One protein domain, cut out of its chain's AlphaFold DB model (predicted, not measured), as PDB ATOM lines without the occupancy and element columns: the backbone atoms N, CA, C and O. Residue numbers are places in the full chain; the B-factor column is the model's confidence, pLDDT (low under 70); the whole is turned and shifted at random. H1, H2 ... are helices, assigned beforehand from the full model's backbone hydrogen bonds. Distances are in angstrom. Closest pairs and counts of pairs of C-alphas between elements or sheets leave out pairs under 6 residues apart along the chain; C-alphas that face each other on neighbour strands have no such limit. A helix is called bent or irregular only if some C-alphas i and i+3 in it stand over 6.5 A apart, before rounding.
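What this domain is: This is residues 2 to 110 of the 148 residues of an uncharacterized protein of Cylindrospermum stagnale PCC 7417 (UniProt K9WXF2). One very long helix, H1, sticks out as a bare arm over residues 2 to 28, and its other end meets a smaller body in which H2 turns away and H3 folds back, crossing H2 and covering the last part of H1. The arm makes much of the length: the C-alphas span 86 by 35 by 19 A. The printed part has 109 residues, with three named helices in the order H1, H2, H3 and no named strand; the class is all helix. The whole is extended, with a radius of gyration of the C-alphas of 24.3 A.

Where its parts are: H1, residues 2 to 46, is 65.1 A long, from C-alpha 2 at (-55.949, -17.340, -58.719) to C-alpha 46 at (-13.316, -25.203, -10.107). H3, residues 74 to 103, is 42.9 A long and ends at C-alpha 103 at (-23.667, -31.206, -23.116). It has a kink of 33 degrees near residue 81 and is irregular: C-alphas 75 and 78 are 7.1 A apart. H2, residues 51 to 70, is 27.0 A long, with a kink of 35 degrees near residue 58; it is only just irregular, with C-alphas 56 and 59 6.6 A apart.

How they stand to each other: H1 touches H3 with its residues 32 to 46 alone; the closest C-alphas, of Gly 43 and Met 96, are 4.1 A apart. They run opposite ways at a steep tilt of 37 degrees, only just past shallow. Residues 45 to 46 of H1 touch residues 53 to 58 of H2, about perpendicular at 83 degrees; the closest C-alphas, of Leu 45 and Asn 53, are 6.1 A apart. H2 and H3 touch, opposite ways at a steep tilt of 50 degrees, with the C-alphas of Gly 66 and Thr 81 closest at 4.1 A. Every O i to N i+4 pair is within hydrogen-bond range in H1, against 12 of 16 in H2 and 24 of 26 in H3.

The domain as a whole: The C-alphas farthest apart, of Glu 2 and Lys 75, are 85.8 A apart. The printed part has no cut, and both links are tight. Mean pLDDT of the printed part is 73.4; residues under 70 include 42 to 52 and 99 to 110.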
ATOM      1  N   GLU A   2     -55.938 -17.736 -60.143       59.19
ATOM      2  CA  GLU A   2     -55.949 -17.340 -58.719       59.19
ATOM      3  C   GLU A   2     -55.520 -18.445 -57.729       59.19
ATOM      4  O   GLU A   2     -54.785 -18.198 -56.776       59.19
ATOM      5  N   ASN A   3     -55.902 -19.698 -57.998       62.56
ATOM      6  CA  ASN A   3     -55.591 -20.827 -57.116       62.56
ATOM      7  C   ASN A   3     -54.091 -21.193 -57.123       62.56
ATOM      8  O   ASN A   3     -53.548 -21.628 -56.115       62.56
ATOM      9  N   VAL A   4     -53.391 -20.952 -58.238       67.94
ATOM     10  CA  VAL A   4     -51.952 -21.247 -58.370       67.94
ATOM     11  C   VAL A   4     -51.107 -20.212 -57.624       67.94
ATOM     12  O   VAL A   4     -50.126 -20.568 -56.976       67.94
ATOM     13  N   GLN A   5     -51.511 -18.937 -57.642       70.62
ATOM     14  CA  GLN A   5     -50.842 -17.891 -56.861       70.62
ATOM     15  C   GLN A   5     -51.030 -18.097 -55.357       70.62
ATOM     16  O   GLN A   5     -50.069 -17.981 -54.601       70.62
ATOM     17  N   LYS A   6     -52.238 -18.484 -54.926       72.44
ATOM     18  CA  LYS A   6     -52.522 -18.760 -53.514       72.44
ATOM     19  C   LYS A   6     -51.718 -19.953 -52.989       72.44
ATOM     20  O   LYS A   6     -51.178 -19.883 -51.890       72.44
ATOM     21  N   VAL A   7     -51.579 -21.012 -53.790       74.62
ATOM     22  CA  VAL A   7     -50.758 -22.183 -53.441       74.62
ATOM     23  C   VAL A   7     -49.273 -21.816 -53.350       74.62
ATOM     24  O   VAL A   7     -48.626 -22.192 -52.376       74.62
ATOM     25  N   ASN A   8     -48.744 -21.022 -54.287       72.44
ATOM     26  CA  ASN A   8     -47.352 -20.562 -54.224       72.44
ATOM     27  C   ASN A   8     -47.074 -19.669 -53.010       72.44
ATOM     28  O   ASN A   8     -46.029 -19.805 -52.384       72.44
ATOM     29  N   GLN A   9     -48.017 -18.800 -52.641       77.44
ATOM     30  CA  GLN A   9     -47.866 -17.925 -51.481       77.44
ATOM     31  C   GLN A   9     -47.921 -18.699 -50.155       77.44
ATOM     32  O   GLN A   9     -47.177 -18.396 -49.223       77.44
ATOM     33  N   VAL A  10     -48.762 -19.732 -50.054       78.75
ATOM     34  CA  VAL A  10     -48.778 -20.614 -48.875       78.75
ATOM     35  C   VAL A  10     -47.491 -21.438 -48.800       78.75
ATOM     36  O   VAL A  10     -46.931 -21.575 -47.716       78.75
ATOM     37  N   LEU A  11     -46.987 -21.926 -49.938       76.25
ATOM     38  CA  LEU A  11     -45.740 -22.686 -49.997       76.25
ATOM     39  C   LEU A  11     -44.531 -21.833 -49.589       76.25
ATOM     40  O   LEU A  11     -43.727 -22.293 -48.784       76.25
ATOM     41  N   SER A  12     -44.446 -20.585 -50.065       74.75
ATOM     42  CA  SER A  12     -43.365 -19.659 -49.702       74.75
ATOM     43  C   SER A  12     -43.402 -19.278 -48.220       74.75
ATOM     44  O   SER A  12     -42.370 -19.256 -47.550       74.75
ATOM     45  N   THR A  13     -44.600 -19.049 -47.673       78.38
ATOM     46  CA  THR A  13     -44.766 -18.727 -46.248       78.38
ATOM     47  C   THR A  13     -44.422 -19.936 -45.371       78.38
ATOM     48  O   THR A  13     -43.761 -19.787 -44.345       78.38
ATOM     49  N   ALA A  14     -44.814 -21.148 -45.781       81.50
ATOM     50  CA  ALA A  14     -44.483 -22.379 -45.070       81.50
ATOM     51  C   ALA A  14     -42.972 -22.665 -45.080       81.50
ATOM     52  O   ALA A  14     -42.434 -23.041 -44.040       81.50
ATOM     53  N   SER A  15     -42.274 -22.436 -46.202       76.56
ATOM     54  CA  SER A  15     -40.814 -22.570 -46.260       76.56
ATOM     55  C   SER A  15     -40.101 -21.566 -45.353       76.56
ATOM     56  O   SER A  15     -39.233 -21.979 -44.591       76.56
ATOM     57  N   GLU A  16     -40.514 -20.293 -45.338       79.88
ATOM     58  CA  GLU A  16     -39.919 -19.277 -44.453       79.88
ATOM     59  C   GLU A  16     -40.144 -19.591 -42.967       79.88
ATOM     60  O   GLU A  16     -39.267 -19.349 -42.136       79.88
ATOM     61  N   GLN A  17     -41.312 -20.134 -42.606       78.38
ATOM     62  CA  GLN A  17     -41.568 -20.563 -41.230       78.38
ATOM     63  C   GLN A  17     -40.724 -21.780 -40.848       78.38
ATOM     64  O   GLN A  17     -40.196 -21.823 -39.740       78.38
ATOM     65  N   LEU A  18     -40.545 -22.737 -41.758       76.50
ATOM     66  CA  LEU A  18     -39.733 -23.926 -41.511       76.50
ATOM     67  C   LEU A  18     -38.245 -23.572 -41.381       76.50
ATOM     68  O   LEU A  18     -37.562 -24.114 -40.517       76.50
ATOM     69  N   GLU A  19     -37.768 -22.601 -42.162       75.00
ATOM     70  CA  GLU A  19     -36.404 -22.071 -42.092       75.00
ATOM     71  C   GLU A  19     -36.163 -21.289 -40.792       75.00
ATOM     72  O   GLU A  19     -35.147 -21.496 -40.125       75.00
ATOM     73  N   LYS A  20     -37.136 -20.475 -40.354       74.00
ATOM     74  CA  LYS A  20     -37.091 -19.779 -39.056       74.00
ATOM     75  C   LYS A  20     -37.104 -20.750 -37.881       74.00
ATOM     76  O   LYS A  20     -36.283 -20.606 -36.983       74.00
ATOM     77  N   VAL A  21     -37.979 -21.757 -37.901       74.38
ATOM     78  CA  VAL A  21     -38.046 -22.791 -36.856       74.38
ATOM     79  C   VAL A  21     -36.767 -23.631 -36.843       74.38
ATOM     80  O   VAL A  21     -36.255 -23.931 -35.766       74.38
ATOM     81  N   ALA A  22     -36.206 -23.969 -38.008       71.00
ATOM     82  CA  ALA A  22     -34.936 -24.684 -38.107       71.00
ATOM     83  C   ALA A  22     -33.761 -23.839 -37.589       71.00
ATOM     84  O   ALA A  22     -32.955 -24.342 -36.808       71.00
ATOM     85  N   GLN A  23     -33.683 -22.552 -37.946       70.31
ATOM     86  CA  GLN A  23     -32.667 -21.636 -37.418       70.31
ATOM     87  C   GLN A  23     -32.810 -21.409 -35.913       70.31
ATOM     88  O   GLN A  23     -31.799 -21.357 -35.212       70.31
ATOM     89  N   GLU A  24     -34.030 -21.264 -35.401       70.31
ATOM     90  CA  GLU A  24     -34.269 -21.024 -33.978       70.31
ATOM     91  C   GLU A  24     -33.954 -22.274 -33.139       70.31
ATOM     92  O   GLU A  24     -33.266 -22.175 -32.119       70.31
ATOM     93  N   ASN A  25     -34.343 -23.466 -33.609       64.69
ATOM     94  CA  ASN A  25     -33.950 -24.738 -32.992       64.69
ATOM     95  C   ASN A  25     -32.431 -24.954 -33.055       64.69
ATOM     96  O   ASN A  25     -31.806 -25.290 -32.053       64.69
ATOM     97  N   PHE A  26     -31.795 -24.669 -34.194       65.50
ATOM     98  CA  PHE A  26     -30.344 -24.800 -34.329       65.50
ATOM     99  C   PHE A  26     -29.588 -23.827 -33.413       65.50
ATOM    100  O   PHE A  26     -28.616 -24.202 -32.756       65.50
ATOM    101  N   LYS A  27     -30.060 -22.579 -33.309       69.88
ATOM    102  CA  LYS A  27     -29.485 -21.582 -32.403       69.88
ATOM    103  C   LYS A  27     -29.667 -22.015 -30.948       69.88
ATOM    104  O   LYS A  27     -28.703 -21.979 -30.192       69.88
ATOM    105  N   THR A  28     -30.851 -22.471 -30.549       70.62
ATOM    106  CA  THR A  28     -31.086 -22.942 -29.174       70.62
ATOM    107  C   THR A  28     -30.246 -24.174 -28.819       70.62
ATOM    108  O   THR A  28     -29.696 -24.214 -27.719       70.62
ATOM    109  N   ASP A  29     -30.037 -25.114 -29.741       71.31
ATOM    110  CA  ASP A  29     -29.165 -26.278 -29.530       71.31
ATOM    111  C   ASP A  29     -27.680 -25.907 -29.409       71.31
ATOM    112  O   ASP A  29     -26.969 -26.445 -28.554       71.31
ATOM    113  N   ILE A  30     -27.199 -24.952 -30.213       76.38
ATOM    114  CA  ILE A  30     -25.823 -24.446 -30.098       76.38
ATOM    115  C   ILE A  30     -25.630 -23.707 -28.777       76.38
ATOM    116  O   ILE A  30     -24.623 -23.920 -28.108       76.38
ATOM    117  N   TRP A  31     -26.585 -22.868 -28.373       75.75
ATOM    118  CA  TRP A  31     -26.510 -22.141 -27.105       75.75
ATOM    119  C   TRP A  31     -26.537 -23.083 -25.899       75.75
ATOM    120  O   TRP A  31     -25.776 -22.866 -24.957       75.75
ATOM    121  N   LYS A  32     -27.338 -24.154 -25.941       70.12
ATOM    122  CA  LYS A  32     -27.326 -25.215 -24.920       70.12
ATOM    123  C   LYS A  32     -25.976 -25.930 -24.870       70.12
ATOM    124  O   LYS A  32     -25.375 -26.018 -23.805       70.12
ATOM    125  N   LYS A  33     -25.430 -26.339 -26.020       69.62
ATOM    126  CA  LYS A  33     -24.101 -26.973 -26.094       69.62
ATOM    127  C   LYS A  33     -22.972 -26.057 -25.623       69.62
ATOM    128  O   LYS A  33     -22.068 -26.518 -24.930       69.62
ATOM    129  N   LEU A  34     -23.017 -24.774 -25.977       78.25
ATOM    130  CA  LEU A  34     -22.012 -23.791 -25.578       78.25
ATOM    131  C   LEU A  34     -22.088 -23.515 -24.074       78.25
ATOM    132  O   LEU A  34     -21.065 -23.516 -23.397       78.25
ATOM    133  N   ARG A  35     -23.302 -23.329 -23.540       75.06
ATOM    134  CA  ARG A  35     -23.538 -23.127 -22.107       75.06
ATOM    135  C   ARG A  35     -23.094 -24.342 -21.304       75.06
ATOM    136  O   ARG A  35     -22.356 -24.178 -20.340       75.06
ATOM    137  N   GLY A  36     -23.483 -25.542 -21.719       67.94
ATOM    138  CA  GLY A  36     -23.051 -26.766 -21.066       67.94
ATOM    139  C   GLY A  36     -21.530 -26.956 -21.144       67.94
ATOM    140  O   GLY A  36     -20.909 -27.342 -20.157       67.94
ATOM    141  N   GLY A  37     -20.909 -26.644 -22.289       73.19
ATOM    142  CA  GLY A  37     -19.463 -26.770 -22.483       73.19
ATOM    143  C   GLY A  37     -18.689 -25.792 -21.606       73.19
ATOM    144  O   GLY A  37     -17.723 -26.176 -20.953       73.19
ATOM    145  N   LEU A  38     -19.169 -24.550 -21.515       77.12
ATOM    146  CA  LEU A  38     -18.640 -23.553 -20.591       77.12
ATOM    147  C   LEU A  38     -18.817 -23.983 -19.139       77.12
ATOM    148  O   LEU A  38     -17.858 -23.883 -18.392       77.12
ATOM    149  N   LEU A  39     -19.983 -24.499 -18.740       69.44
ATOM    150  CA  LEU A  39     -20.218 -25.010 -17.383       69.44
ATOM    151  C   LEU A  39     -19.328 -26.211 -17.051       69.44
ATOM    152  O   LEU A  39     -18.886 -26.341 -15.916       69.44
ATOM    153  N   LEU A  40     -19.026 -27.063 -18.031       67.44
ATOM    154  CA  LEU A  40     -18.120 -28.195 -17.866       67.44
ATOM    155  C   LEU A  40     -16.667 -27.742 -17.724       67.44
ATOM    156  O   LEU A  40     -15.966 -28.239 -16.850       67.44
ATOM    157  N   VAL A  41     -16.227 -26.777 -18.535       70.75
ATOM    158  CA  VAL A  41     -14.889 -26.182 -18.421       70.75
ATOM    159  C   VAL A  41     -14.765 -25.390 -17.121       70.75
ATOM    160  O   VAL A  41     -13.774 -25.567 -16.426       70.75
ATOM    161  N   LEU A  42     -15.773 -24.596 -16.736       69.50
ATOM    162  CA  LEU A  42     -15.817 -23.894 -15.447       69.50
ATOM    163  C   LEU A  42     -15.843 -24.873 -14.273       69.50
ATOM    164  O   LEU A  42     -15.153 -24.649 -13.291       69.50
ATOM    165  N   GLY A  43     -16.627 -25.946 -14.365       68.06
ATOM    166  CA  GLY A  43     -16.713 -26.981 -13.340       68.06
ATOM    167  C   GLY A  43     -15.412 -27.765 -13.210       68.06
ATOM    168  O   GLY A  43     -14.972 -28.023 -12.099       68.06
ATOM    169  N   TYR A  44     -14.748 -28.085 -14.324       66.38
ATOM    170  CA  TYR A  44     -13.406 -28.672 -14.330       66.38
ATOM    171  C   TYR A  44     -12.364 -27.701 -13.768       66.38
ATOM    172  O   TYR A  44     -11.521 -28.110 -12.975       66.38
ATOM    173  N   LEU A  45     -12.464 -26.421 -14.139       64.62
ATOM    174  CA  LEU A  45     -11.632 -25.354 -13.604       64.62
ATOM    175  C   LEU A  45     -11.826 -25.219 -12.108       64.62
ATOM    176  O   LEU A  45     -10.808 -25.110 -11.480       64.62
ATOM    177  N   LEU A  46     -13.043 -25.273 -11.554       63.53
ATOM    178  CA  LEU A  46     -13.316 -25.203 -10.107       63.53
ATOM    179  C   LEU A  46     -13.089 -26.531  -9.362       63.53
ATOM    180  O   LEU A  46     -13.063 -26.544  -8.134       63.53
ATOM    181  N   SER A  47     -12.978 -27.653 -10.072       64.19
ATOM    182  CA  SER A  47     -12.855 -28.990  -9.485       64.19
ATOM    183  C   SER A  47     -11.436 -29.239  -8.950       64.19
ATOM    184  O   SER A  47     -10.455 -28.785  -9.547       64.19
ATOM    185  N   PRO A  48     -11.274 -30.027  -7.871       56.44
ATOM    186  CA  PRO A  48      -9.967 -30.345  -7.278       56.44
ATOM    187  C   PRO A  48      -9.039 -31.193  -8.176       56.44
ATOM    188  O   PRO A  48      -7.964 -31.602  -7.749       56.44
ATOM    189  N   LEU A  49      -9.431 -31.484  -9.422       53.59
ATOM    190  CA  LEU A  49      -8.659 -32.293 -10.373       53.59
ATOM    191  C   LEU A  49      -7.422 -31.568 -10.943       53.59
ATOM    192  O   LEU A  49      -6.529 -32.228 -11.473       53.59
ATOM    193  N   CYS A  50      -7.339 -30.239 -10.812       59.66
ATOM    194  CA  CYS A  50      -6.164 -29.439 -11.163       59.66
ATOM    195  C   CYS A  50      -5.552 -28.813  -9.904       59.66
ATOM    196  O   CYS A  50      -6.164 -27.961  -9.275       59.66
ATOM    197  N   TRP A  51      -4.310 -29.155  -9.562       57.94
ATOM    198  CA  TRP A  51      -3.644 -28.605  -8.369       57.94
ATOM    199  C   TRP A  51      -3.458 -27.073  -8.416       57.94
ATOM    200  O   TRP A  51      -3.459 -26.413  -7.382       57.94
ATOM    201  N   TRP A  52      -3.352 -26.490  -9.615       65.69
ATOM    202  CA  TRP A  52      -3.240 -25.038  -9.819       65.69
ATOM    203  C   TRP A  52      -4.576 -24.283  -9.685       65.69
ATOM    204  O   TRP A  52      -4.582 -23.098  -9.355       65.69
ATOM    205  N   ASN A  53      -5.714 -24.960  -9.909       71.62
ATOM    206  CA  ASN A  53      -7.042 -24.378  -9.670       71.62
ATOM    207  C   ASN A  53      -7.172 -23.937  -8.214       71.62
ATOM    208  O   ASN A  53      -7.681 -22.854  -7.923       71.62
ATOM    209  N   ASP A  54      -6.673 -24.778  -7.316       72.38
ATOM    210  CA  ASP A  54      -6.871 -24.592  -5.894       72.38
ATOM    211  C   ASP A  54      -6.317 -23.248  -5.405       72.38
ATOM    212  O   ASP A  54      -6.956 -22.511  -4.652       72.38
ATOM    213  N   LEU A  55      -5.159 -22.887  -5.964       71.75
ATOM    214  CA  LEU A  55      -4.461 -21.636  -5.714       71.75
ATOM    215  C   LEU A  55      -5.183 -20.413  -6.304       71.75
ATOM    216  O   LEU A  55      -5.214 -19.362  -5.668       71.75
ATOM    217  N   LEU A  56      -5.744 -20.531  -7.513       76.00
ATOM    218  CA  LEU A  56      -6.315 -19.397  -8.250       76.00
ATOM    219  C   LEU A  56      -7.803 -19.139  -7.998       76.00
ATOM    220  O   LEU A  56      -8.231 -17.994  -8.127       76.00
ATOM    221  N   PHE A  57      -8.596 -20.157  -7.674       80.00
ATOM    222  CA  PHE A  57     -10.048 -20.010  -7.533       80.00
ATOM    223  C   PHE A  57     -10.526 -20.389  -6.136       80.00
ATOM    224  O   PHE A  57     -11.167 -19.574  -5.473       80.00
ATOM    225  N   ASN A  58     -10.185 -21.585  -5.655       80.50
ATOM    226  CA  ASN A  58     -10.681 -22.085  -4.372       80.50
ATOM    227  C   ASN A  58     -10.202 -21.236  -3.196       80.50
ATOM    228  O   ASN A  58     -11.025 -20.822  -2.386       80.50
ATOM    229  N   LEU A  59      -8.904 -20.930  -3.113       82.75
ATOM    230  CA  LEU A  59      -8.363 -20.105  -2.030       82.75
ATOM    231  C   LEU A  59      -8.925 -18.673  -2.028       82.75
ATOM    232  O   LEU A  59      -9.348 -18.226  -0.960       82.75
ATOM    233  N   PRO A  60      -9.011 -17.952  -3.165       84.38
ATOM    234  CA  PRO A  60      -9.648 -16.637  -3.193       84.38
ATOM    235  C   PRO A  60     -11.125 -16.655  -2.794       84.38
ATOM    236  O   PRO A  60     -11.549 -15.805  -2.013       84.38
ATOM    237  N   ILE A  61     -11.905 -17.628  -3.279       84.31
ATOM    238  CA  ILE A  61     -13.331 -17.763  -2.936       84.31
ATOM    239  C   ILE A  61     -13.492 -18.118  -1.454       84.31
ATOM    240  O   ILE A  61     -14.316 -17.522  -0.758       84.31
ATOM    241  N   ALA A  62     -12.679 -19.048  -0.956       87.12
ATOM    242  CA  ALA A  62     -12.660 -19.456   0.440       87.12
ATOM    243  C   ALA A  62     -12.316 -18.286   1.361       87.12
ATOM    244  O   ALA A  62     -13.020 -18.044   2.340       87.12
ATOM    245  N   TYR A  63     -11.265 -17.532   1.029       86.56
ATOM    246  CA  TYR A  63     -10.850 -16.366   1.798       86.56
ATOM    247  C   TYR A  63     -11.901 -15.260   1.748       86.56
ATOM    248  O   TYR A  63     -12.201 -14.660   2.772       86.56
ATOM    249  N   PHE A  64     -12.516 -15.023   0.587       87.94
ATOM    250  CA  PHE A  64     -13.611 -14.066   0.450       87.94
ATOM    251  C   PHE A  64     -14.803 -14.439   1.339       87.94
ATOM    252  O   PHE A  64     -15.327 -13.598   2.072       87.94
ATOM    253  N   PHE A  65     -15.195 -15.714   1.340       87.06
ATOM    254  CA  PHE A  65     -16.265 -16.215   2.197       87.06
ATOM    255  C   PHE A  65     -15.901 -16.115   3.686       87.06
ATOM    256  O   PHE A  65     -16.683 -15.610   4.492       87.06
ATOM    257  N   GLY A  66     -14.682 -16.518   4.051       86.81
ATOM    258  CA  GLY A  66     -14.152 -16.377   5.405       86.81
ATOM    259  C   GLY A  66     -14.079 -14.923   5.871       86.81
ATOM    260  O   GLY A  66     -14.413 -14.632   7.019       86.81
ATOM    261  N   TYR A  67     -13.725 -14.000   4.977       87.12
ATOM    262  CA  TYR A  67     -13.686 -12.565   5.240       87.12
ATOM    263  C   TYR A  67     -15.083 -12.009   5.530       87.12
ATOM    264  O   TYR A  67     -15.254 -11.326   6.542       87.12
ATOM    265  N   ILE A  68     -16.091 -12.370   4.722       88.19
ATOM    266  CA  ILE A  68     -17.496 -12.005   4.974       88.19
ATOM    267  C   ILE A  68     -17.946 -12.518   6.344       88.19
ATOM    268  O   ILE A  68     -18.531 -11.769   7.123       88.19
ATOM    269  N   CYS A  69     -17.640 -13.770   6.682       82.44
ATOM    270  CA  CYS A  69     -17.980 -14.321   7.992       82.44
ATOM    271  C   CYS A  69     -17.194 -13.664   9.140       82.44
ATOM    272  O   CYS A  69     -17.709 -13.572  10.257       82.44
ATOM    273  N   SER A  70     -15.983 -13.159   8.878       85.06
ATOM    274  CA  SER A  70     -15.177 -12.452   9.878       85.06
ATOM    275  C   SER A  70     -15.782 -11.107  10.295       85.06
ATOM    276  O   SER A  70     -15.543 -10.668  11.419       85.06
ATOM    277  N   LEU A  71     -16.624 -10.500   9.442       84.56
ATOM    278  CA  LEU A  71     -17.373  -9.279   9.768       84.56
ATOM    279  C   LEU A  71     -18.362  -9.495  10.923       84.56
ATOM    280  O   LEU A  71     -18.646  -8.558  11.661       84.56
ATOM    281  N   LEU A  72     -18.872 -10.721  11.099       85.38
ATOM    282  CA  LEU A  72     -19.718 -11.072  12.244       85.38
ATOM    283  C   LEU A  72     -18.878 -11.398  13.483       85.38
ATOM    284  O   LEU A  72     -19.283 -11.093  14.603       85.38
ATOM    285  N   SER A  73     -17.720 -12.039  13.303       78.50
ATOM    286  CA  SER A  73     -16.787 -12.329  14.390       78.50
ATOM    287  C   SER A  73     -15.392 -12.667  13.855       78.50
ATOM    288  O   SER A  73     -15.256 -13.614  13.076       78.50
ATOM    289  N   PRO A  74     -14.320 -12.012  14.339       80.31
ATOM    290  CA  PRO A  74     -12.951 -12.265  13.876       80.31
ATOM    291  C   PRO A  74     -12.499 -13.722  14.053       80.31
ATOM    292  O   PRO A  74     -11.692 -14.232  13.280       80.31
ATOM    293  N   LYS A  75     -13.052 -14.422  15.054       84.12
ATOM    294  CA  LYS A  75     -12.725 -15.826  15.358       84.12
ATOM    295  C   LYS A  75     -13.275 -16.807  14.318       84.12
ATOM    296  O   LYS A  75     -12.831 -17.950  14.277       84.12
ATOM    297  N   LEU A  76     -14.231 -16.376  13.489       80.44
ATOM    298  CA  LEU A  76     -14.857 -17.214  12.468       80.44
ATOM    299  C   LEU A  76     -14.094 -17.214  11.135       80.44
ATOM    300  O   LEU A  76     -14.392 -18.048  10.287       80.44
ATOM    301  N   LEU A  77     -13.079 -16.361  10.956       83.94
ATOM    302  CA  LEU A  77     -12.343 -16.238   9.692       83.94
ATOM    303  C   LEU A  77     -11.756 -17.581   9.233       83.94
ATOM    304  O   LEU A  77     -12.040 -18.036   8.126       83.94
ATOM    305  N   LEU A  78     -10.985 -18.246  10.096       83.50
ATOM    306  CA  LEU A  78     -10.368 -19.538   9.784       83.50
ATOM    307  C   LEU A  78     -11.391 -20.659   9.535       83.50
ATOM    308  O   LEU A  78     -11.338 -21.254   8.455       83.50
ATOM    309  N   PRO A  79     -12.336 -20.958  10.451       86.38
ATOM    310  CA  PRO A  79     -13.290 -22.040  10.216       86.38
ATOM    311  C   PRO A  79     -14.191 -21.766   9.005       86.38
ATOM    312  O   PRO A  79     -14.450 -22.683   8.229       86.38
ATOM    313  N   CYS A  80     -14.607 -20.519   8.767       85.50
ATOM    314  CA  CYS A  80     -15.410 -20.183   7.593       85.50
ATOM    315  C   CYS A  80     -14.607 -20.225   6.290       85.50
ATOM    316  O   CYS A  80     -15.171 -20.611   5.276       85.50
ATOM    317  N   THR A  81     -13.307 -19.916   6.300       86.19
ATOM    318  CA  THR A  81     -12.444 -20.106   5.118       86.19
ATOM    319  C   THR A  81     -12.352 -21.586   4.750       86.19
ATOM    320  O   THR A  81     -12.530 -21.945   3.592       86.19
ATOM    321  N   ILE A  82     -12.157 -22.469   5.735       85.75
ATOM    322  CA  ILE A  82     -12.098 -23.924   5.510       85.75
ATOM    323  C   ILE A  82     -13.437 -24.448   4.971       85.75
ATOM    324  O   ILE A  82     -13.468 -25.219   4.012       85.75
ATOM    325  N   ILE A  83     -14.552 -23.998   5.552       87.94
ATOM    326  CA  ILE A  83     -15.894 -24.356   5.077       87.94
ATOM    327  C   ILE A  83     -16.131 -23.812   3.665       87.94
ATOM    328  O   ILE A  83     -16.653 -24.531   2.819       87.94
ATOM    329  N   GLY A  84     -15.721 -22.573   3.391       86.25
ATOM    330  CA  GLY A  84     -15.825 -21.947   2.076       86.25
ATOM    331  C   GLY A  84     -15.049 -22.722   1.015       86.25
ATOM    332  O   GLY A  84     -15.584 -22.973  -0.057       86.25
ATOM    333  N   TYR A  85     -13.846 -23.182   1.360       84.88
ATOM    334  CA  TYR A  85     -13.007 -24.038   0.525       84.88
ATOM    335  C   TYR A  85     -13.651 -25.404   0.223       84.88
ATOM    336  O   TYR A  85     -13.615 -25.906  -0.902       84.88
ATOM    337  N   TRP A  86     -14.279 -26.029   1.221       85.50
ATOM    338  CA  TRP A  86     -15.052 -27.255   0.997       85.50
ATOM    339  C   TRP A  86     -16.273 -27.004   0.116       85.50
ATOM    340  O   TRP A  86     -16.568 -27.792  -0.781       85.50
ATOM    341  N   LEU A  87     -16.969 -25.896   0.351       83.81
ATOM    342  CA  LEU A  87     -18.170 -25.541  -0.385       83.81
ATOM    343  C   LEU A  87     -17.859 -25.258  -1.857       83.81
ATOM    344  O   LEU A  87     -18.576 -25.747  -2.725       83.81
ATOM    345  N   SER A  88     -16.781 -24.534  -2.153       81.69
ATOM    346  CA  SER A  88     -16.354 -24.251  -3.523       81.69
ATOM    347  C   SER A  88     -15.939 -25.520  -4.276       81.69
ATOM    348  O   SER A  88     -16.321 -25.680  -5.435       81.69
ATOM    349  N   ASN A  89     -15.304 -26.481  -3.596       81.19
ATOM    350  CA  ASN A  89     -15.046 -27.817  -4.143       81.19
ATOM    351  C   ASN A  89     -16.335 -28.581  -4.489       81.19
ATOM    352  O   ASN A  89     -16.456 -29.145  -5.581       81.19
ATOM    353  N   ILE A  90     -17.322 -28.581  -3.586       81.12
ATOM    354  CA  ILE A  90     -18.625 -29.224  -3.823       81.12
ATOM    355  C   ILE A  90     -19.346 -28.548  -4.994       81.12
ATOM    356  O   ILE A  90     -19.849 -29.231  -5.887       81.12
ATOM    357  N   ILE A  91     -19.348 -27.214  -5.033       81.06
ATOM    358  CA  ILE A  91     -19.931 -26.423  -6.120       81.06
ATOM    359  C   ILE A  91     -19.244 -26.740  -7.453       81.06
ATOM    360  O   ILE A  91     -19.938 -26.915  -8.453       81.06
ATOM    361  N   GLY A  92     -17.916 -26.886  -7.479       76.12
ATOM    362  CA  GLY A  92     -17.162 -27.276  -8.673       76.12
ATOM    363  C   GLY A  92     -17.588 -28.634  -9.230       76.12
ATOM    364  O   GLY A  92     -17.870 -28.762 -10.425       76.12
ATOM    365  N   ILE A  93     -17.732 -29.637  -8.358       73.56
ATOM    366  CA  ILE A  93     -18.201 -30.976  -8.745       73.56
ATOM    367  C   ILE A  93     -19.654 -30.927  -9.246       73.56
ATOM    368  O   ILE A  93     -19.966 -31.562 -10.257       73.56
ATOM    369  N   LEU A  94     -20.530 -30.159  -8.592       75.56
ATOM    370  CA  LEU A  94     -21.926 -29.993  -9.012       75.56
ATOM    371  C   LEU A  94     -22.045 -29.268 -10.360       75.56
ATOM    372  O   LEU A  94     -22.787 -29.722 -11.228       75.56
ATOM    373  N   LEU A  95     -21.279 -28.194 -10.578       70.81
ATOM    374  CA  LEU A  95     -21.196 -27.489 -11.863       70.81
ATOM    375  C   LEU A  95     -20.722 -28.421 -12.978       70.81
ATOM    376  O   LEU A  95     -21.305 -28.420 -14.060       70.81
ATOM    377  N   MET A  96     -19.718 -29.259 -12.701       68.56
ATOM    378  CA  MET A  96     -19.228 -30.250 -13.658       68.56
ATOM    379  C   MET A  96     -20.301 -31.297 -13.982       68.56
ATOM    380  O   MET A  96     -20.472 -31.650 -15.147       68.56
ATOM    381  N   GLN A  97     -21.058 -31.768 -12.985       67.94
ATOM    382  CA  GLN A  97     -22.169 -32.700 -13.195       67.94
ATOM    383  C   GLN A  97     -23.285 -32.064 -14.032       67.94
ATOM    384  O   GLN A  97     -23.687 -32.645 -15.038       67.94
ATOM    385  N   ILE A  98     -23.728 -30.855 -13.687       72.00
ATOM    386  CA  ILE A  98     -24.790 -30.138 -14.407       72.00
ATOM    387  C   ILE A  98     -24.350 -29.806 -15.840       72.00
ATOM    388  O   ILE A  98     -25.082 -30.091 -16.784       72.00
ATOM    389  N   GLY A  99     -23.135 -29.278 -16.019       64.94
ATOM    390  CA  GLY A  99     -22.566 -28.987 -17.336       64.94
ATOM    391  C   GLY A  99     -22.386 -30.247 -18.180       64.94
ATOM    392  O   GLY A  99     -22.688 -30.240 -19.370       64.94
ATOM    393  N   SER A 100     -21.976 -31.363 -17.567       64.50
ATOM    394  CA  SER A 100     -21.874 -32.639 -18.277       64.50
ATOM    395  C   SER A 100     -23.235 -33.144 -18.746       64.50
ATOM    396  O   SER A 100     -23.355 -33.530 -19.899       64.50
ATOM    397  N   VAL A 101     -24.280 -33.067 -17.920       67.00
ATOM    398  CA  VAL A 101     -25.628 -33.509 -18.302       67.00
ATOM    399  C   VAL A 101     -26.196 -32.652 -19.441       67.00
ATOM    400  O   VAL A 101     -26.828 -33.198 -20.338       67.00
ATOM    401  N   ASP A 102     -25.929 -31.345 -19.460       63.88
ATOM    402  CA  ASP A 102     -26.443 -30.424 -20.490       63.88
ATOM    403  C   ASP A 102     -25.726 -30.580 -21.855       63.88
ATOM    404  O   ASP A 102     -26.338 -30.429 -22.912       63.88
ATOM    405  N   VAL A 103     -24.435 -30.953 -21.868       60.59
ATOM    406  CA  VAL A 103     -23.667 -31.206 -23.116       60.59
ATOM    407  C   VAL A 103     -23.819 -32.635 -23.618       60.59
ATOM    408  O   VAL A 103     -23.908 -32.866 -24.825       60.59
ATOM    409  N   PHE A 104     -23.807 -33.598 -22.698       60.12
ATOM    410  CA  PHE A 104     -23.673 -35.020 -22.995       60.12
ATOM    411  C   PHE A 104     -25.012 -35.767 -23.016       60.12
ATOM    412  O   PHE A 104     -25.019 -36.991 -23.014       60.12
ATOM    413  N   GLN A 105     -26.157 -35.088 -23.150       52.78
ATOM    414  CA  GLN A 105     -27.458 -35.756 -23.350       52.78
ATOM    415  C   GLN A 105     -27.515 -36.716 -24.567       52.78
ATOM    416  O   GLN A 105     -28.456 -37.497 -24.669       52.78
ATOM    417  N   LYS A 106     -26.516 -36.721 -25.466       47.28
ATOM    418  CA  LYS A 106     -26.353 -37.742 -26.530       47.28
ATOM    419  C   LYS A 106     -25.266 -38.785 -26.270       47.28
ATOM    420  O   LYS A 106     -25.253 -39.818 -26.922       47.28
ATOM    421  N   ASP A 107     -24.407 -38.542 -25.296       45.69
ATOM    422  CA  ASP A 107     -23.272 -39.380 -24.946       45.69
ATOM    423  C   ASP A 107     -23.205 -39.435 -23.426       45.69
ATOM    424  O   ASP A 107     -22.239 -38.978 -22.814       45.69
ATOM    425  N   ALA A 108     -24.238 -40.006 -22.800       43.34
ATOM    426  CA  ALA A 108     -24.128 -40.546 -21.453       43.34
ATOM    427  C   ALA A 108     -23.107 -41.692 -21.497       43.34
ATOM    428  O   ALA A 108     -23.428 -42.867 -21.353       43.34
ATOM    429  N   LYS A 109     -21.844 -41.350 -21.757       42.91
ATOM    430  CA  LYS A 109     -20.694 -42.180 -21.522       42.91
ATOM    431  C   LYS A 109     -20.661 -42.258 -20.022       42.91
ATOM    432  O   LYS A 109     -20.117 -41.374 -19.363       42.91
ATOM    433  N   GLU A 110     -21.365 -43.269 -19.523       43.56
ATOM    434  CA  GLU A 110     -21.276 -43.780 -18.176       43.56
ATOM    435  C   GLU A 110     -19.869 -43.471 -17.698       43.56
ATOM    436  O   GLU A 110     -18.889 -44.025 -18.224       43.56
TER     437      GLU A 110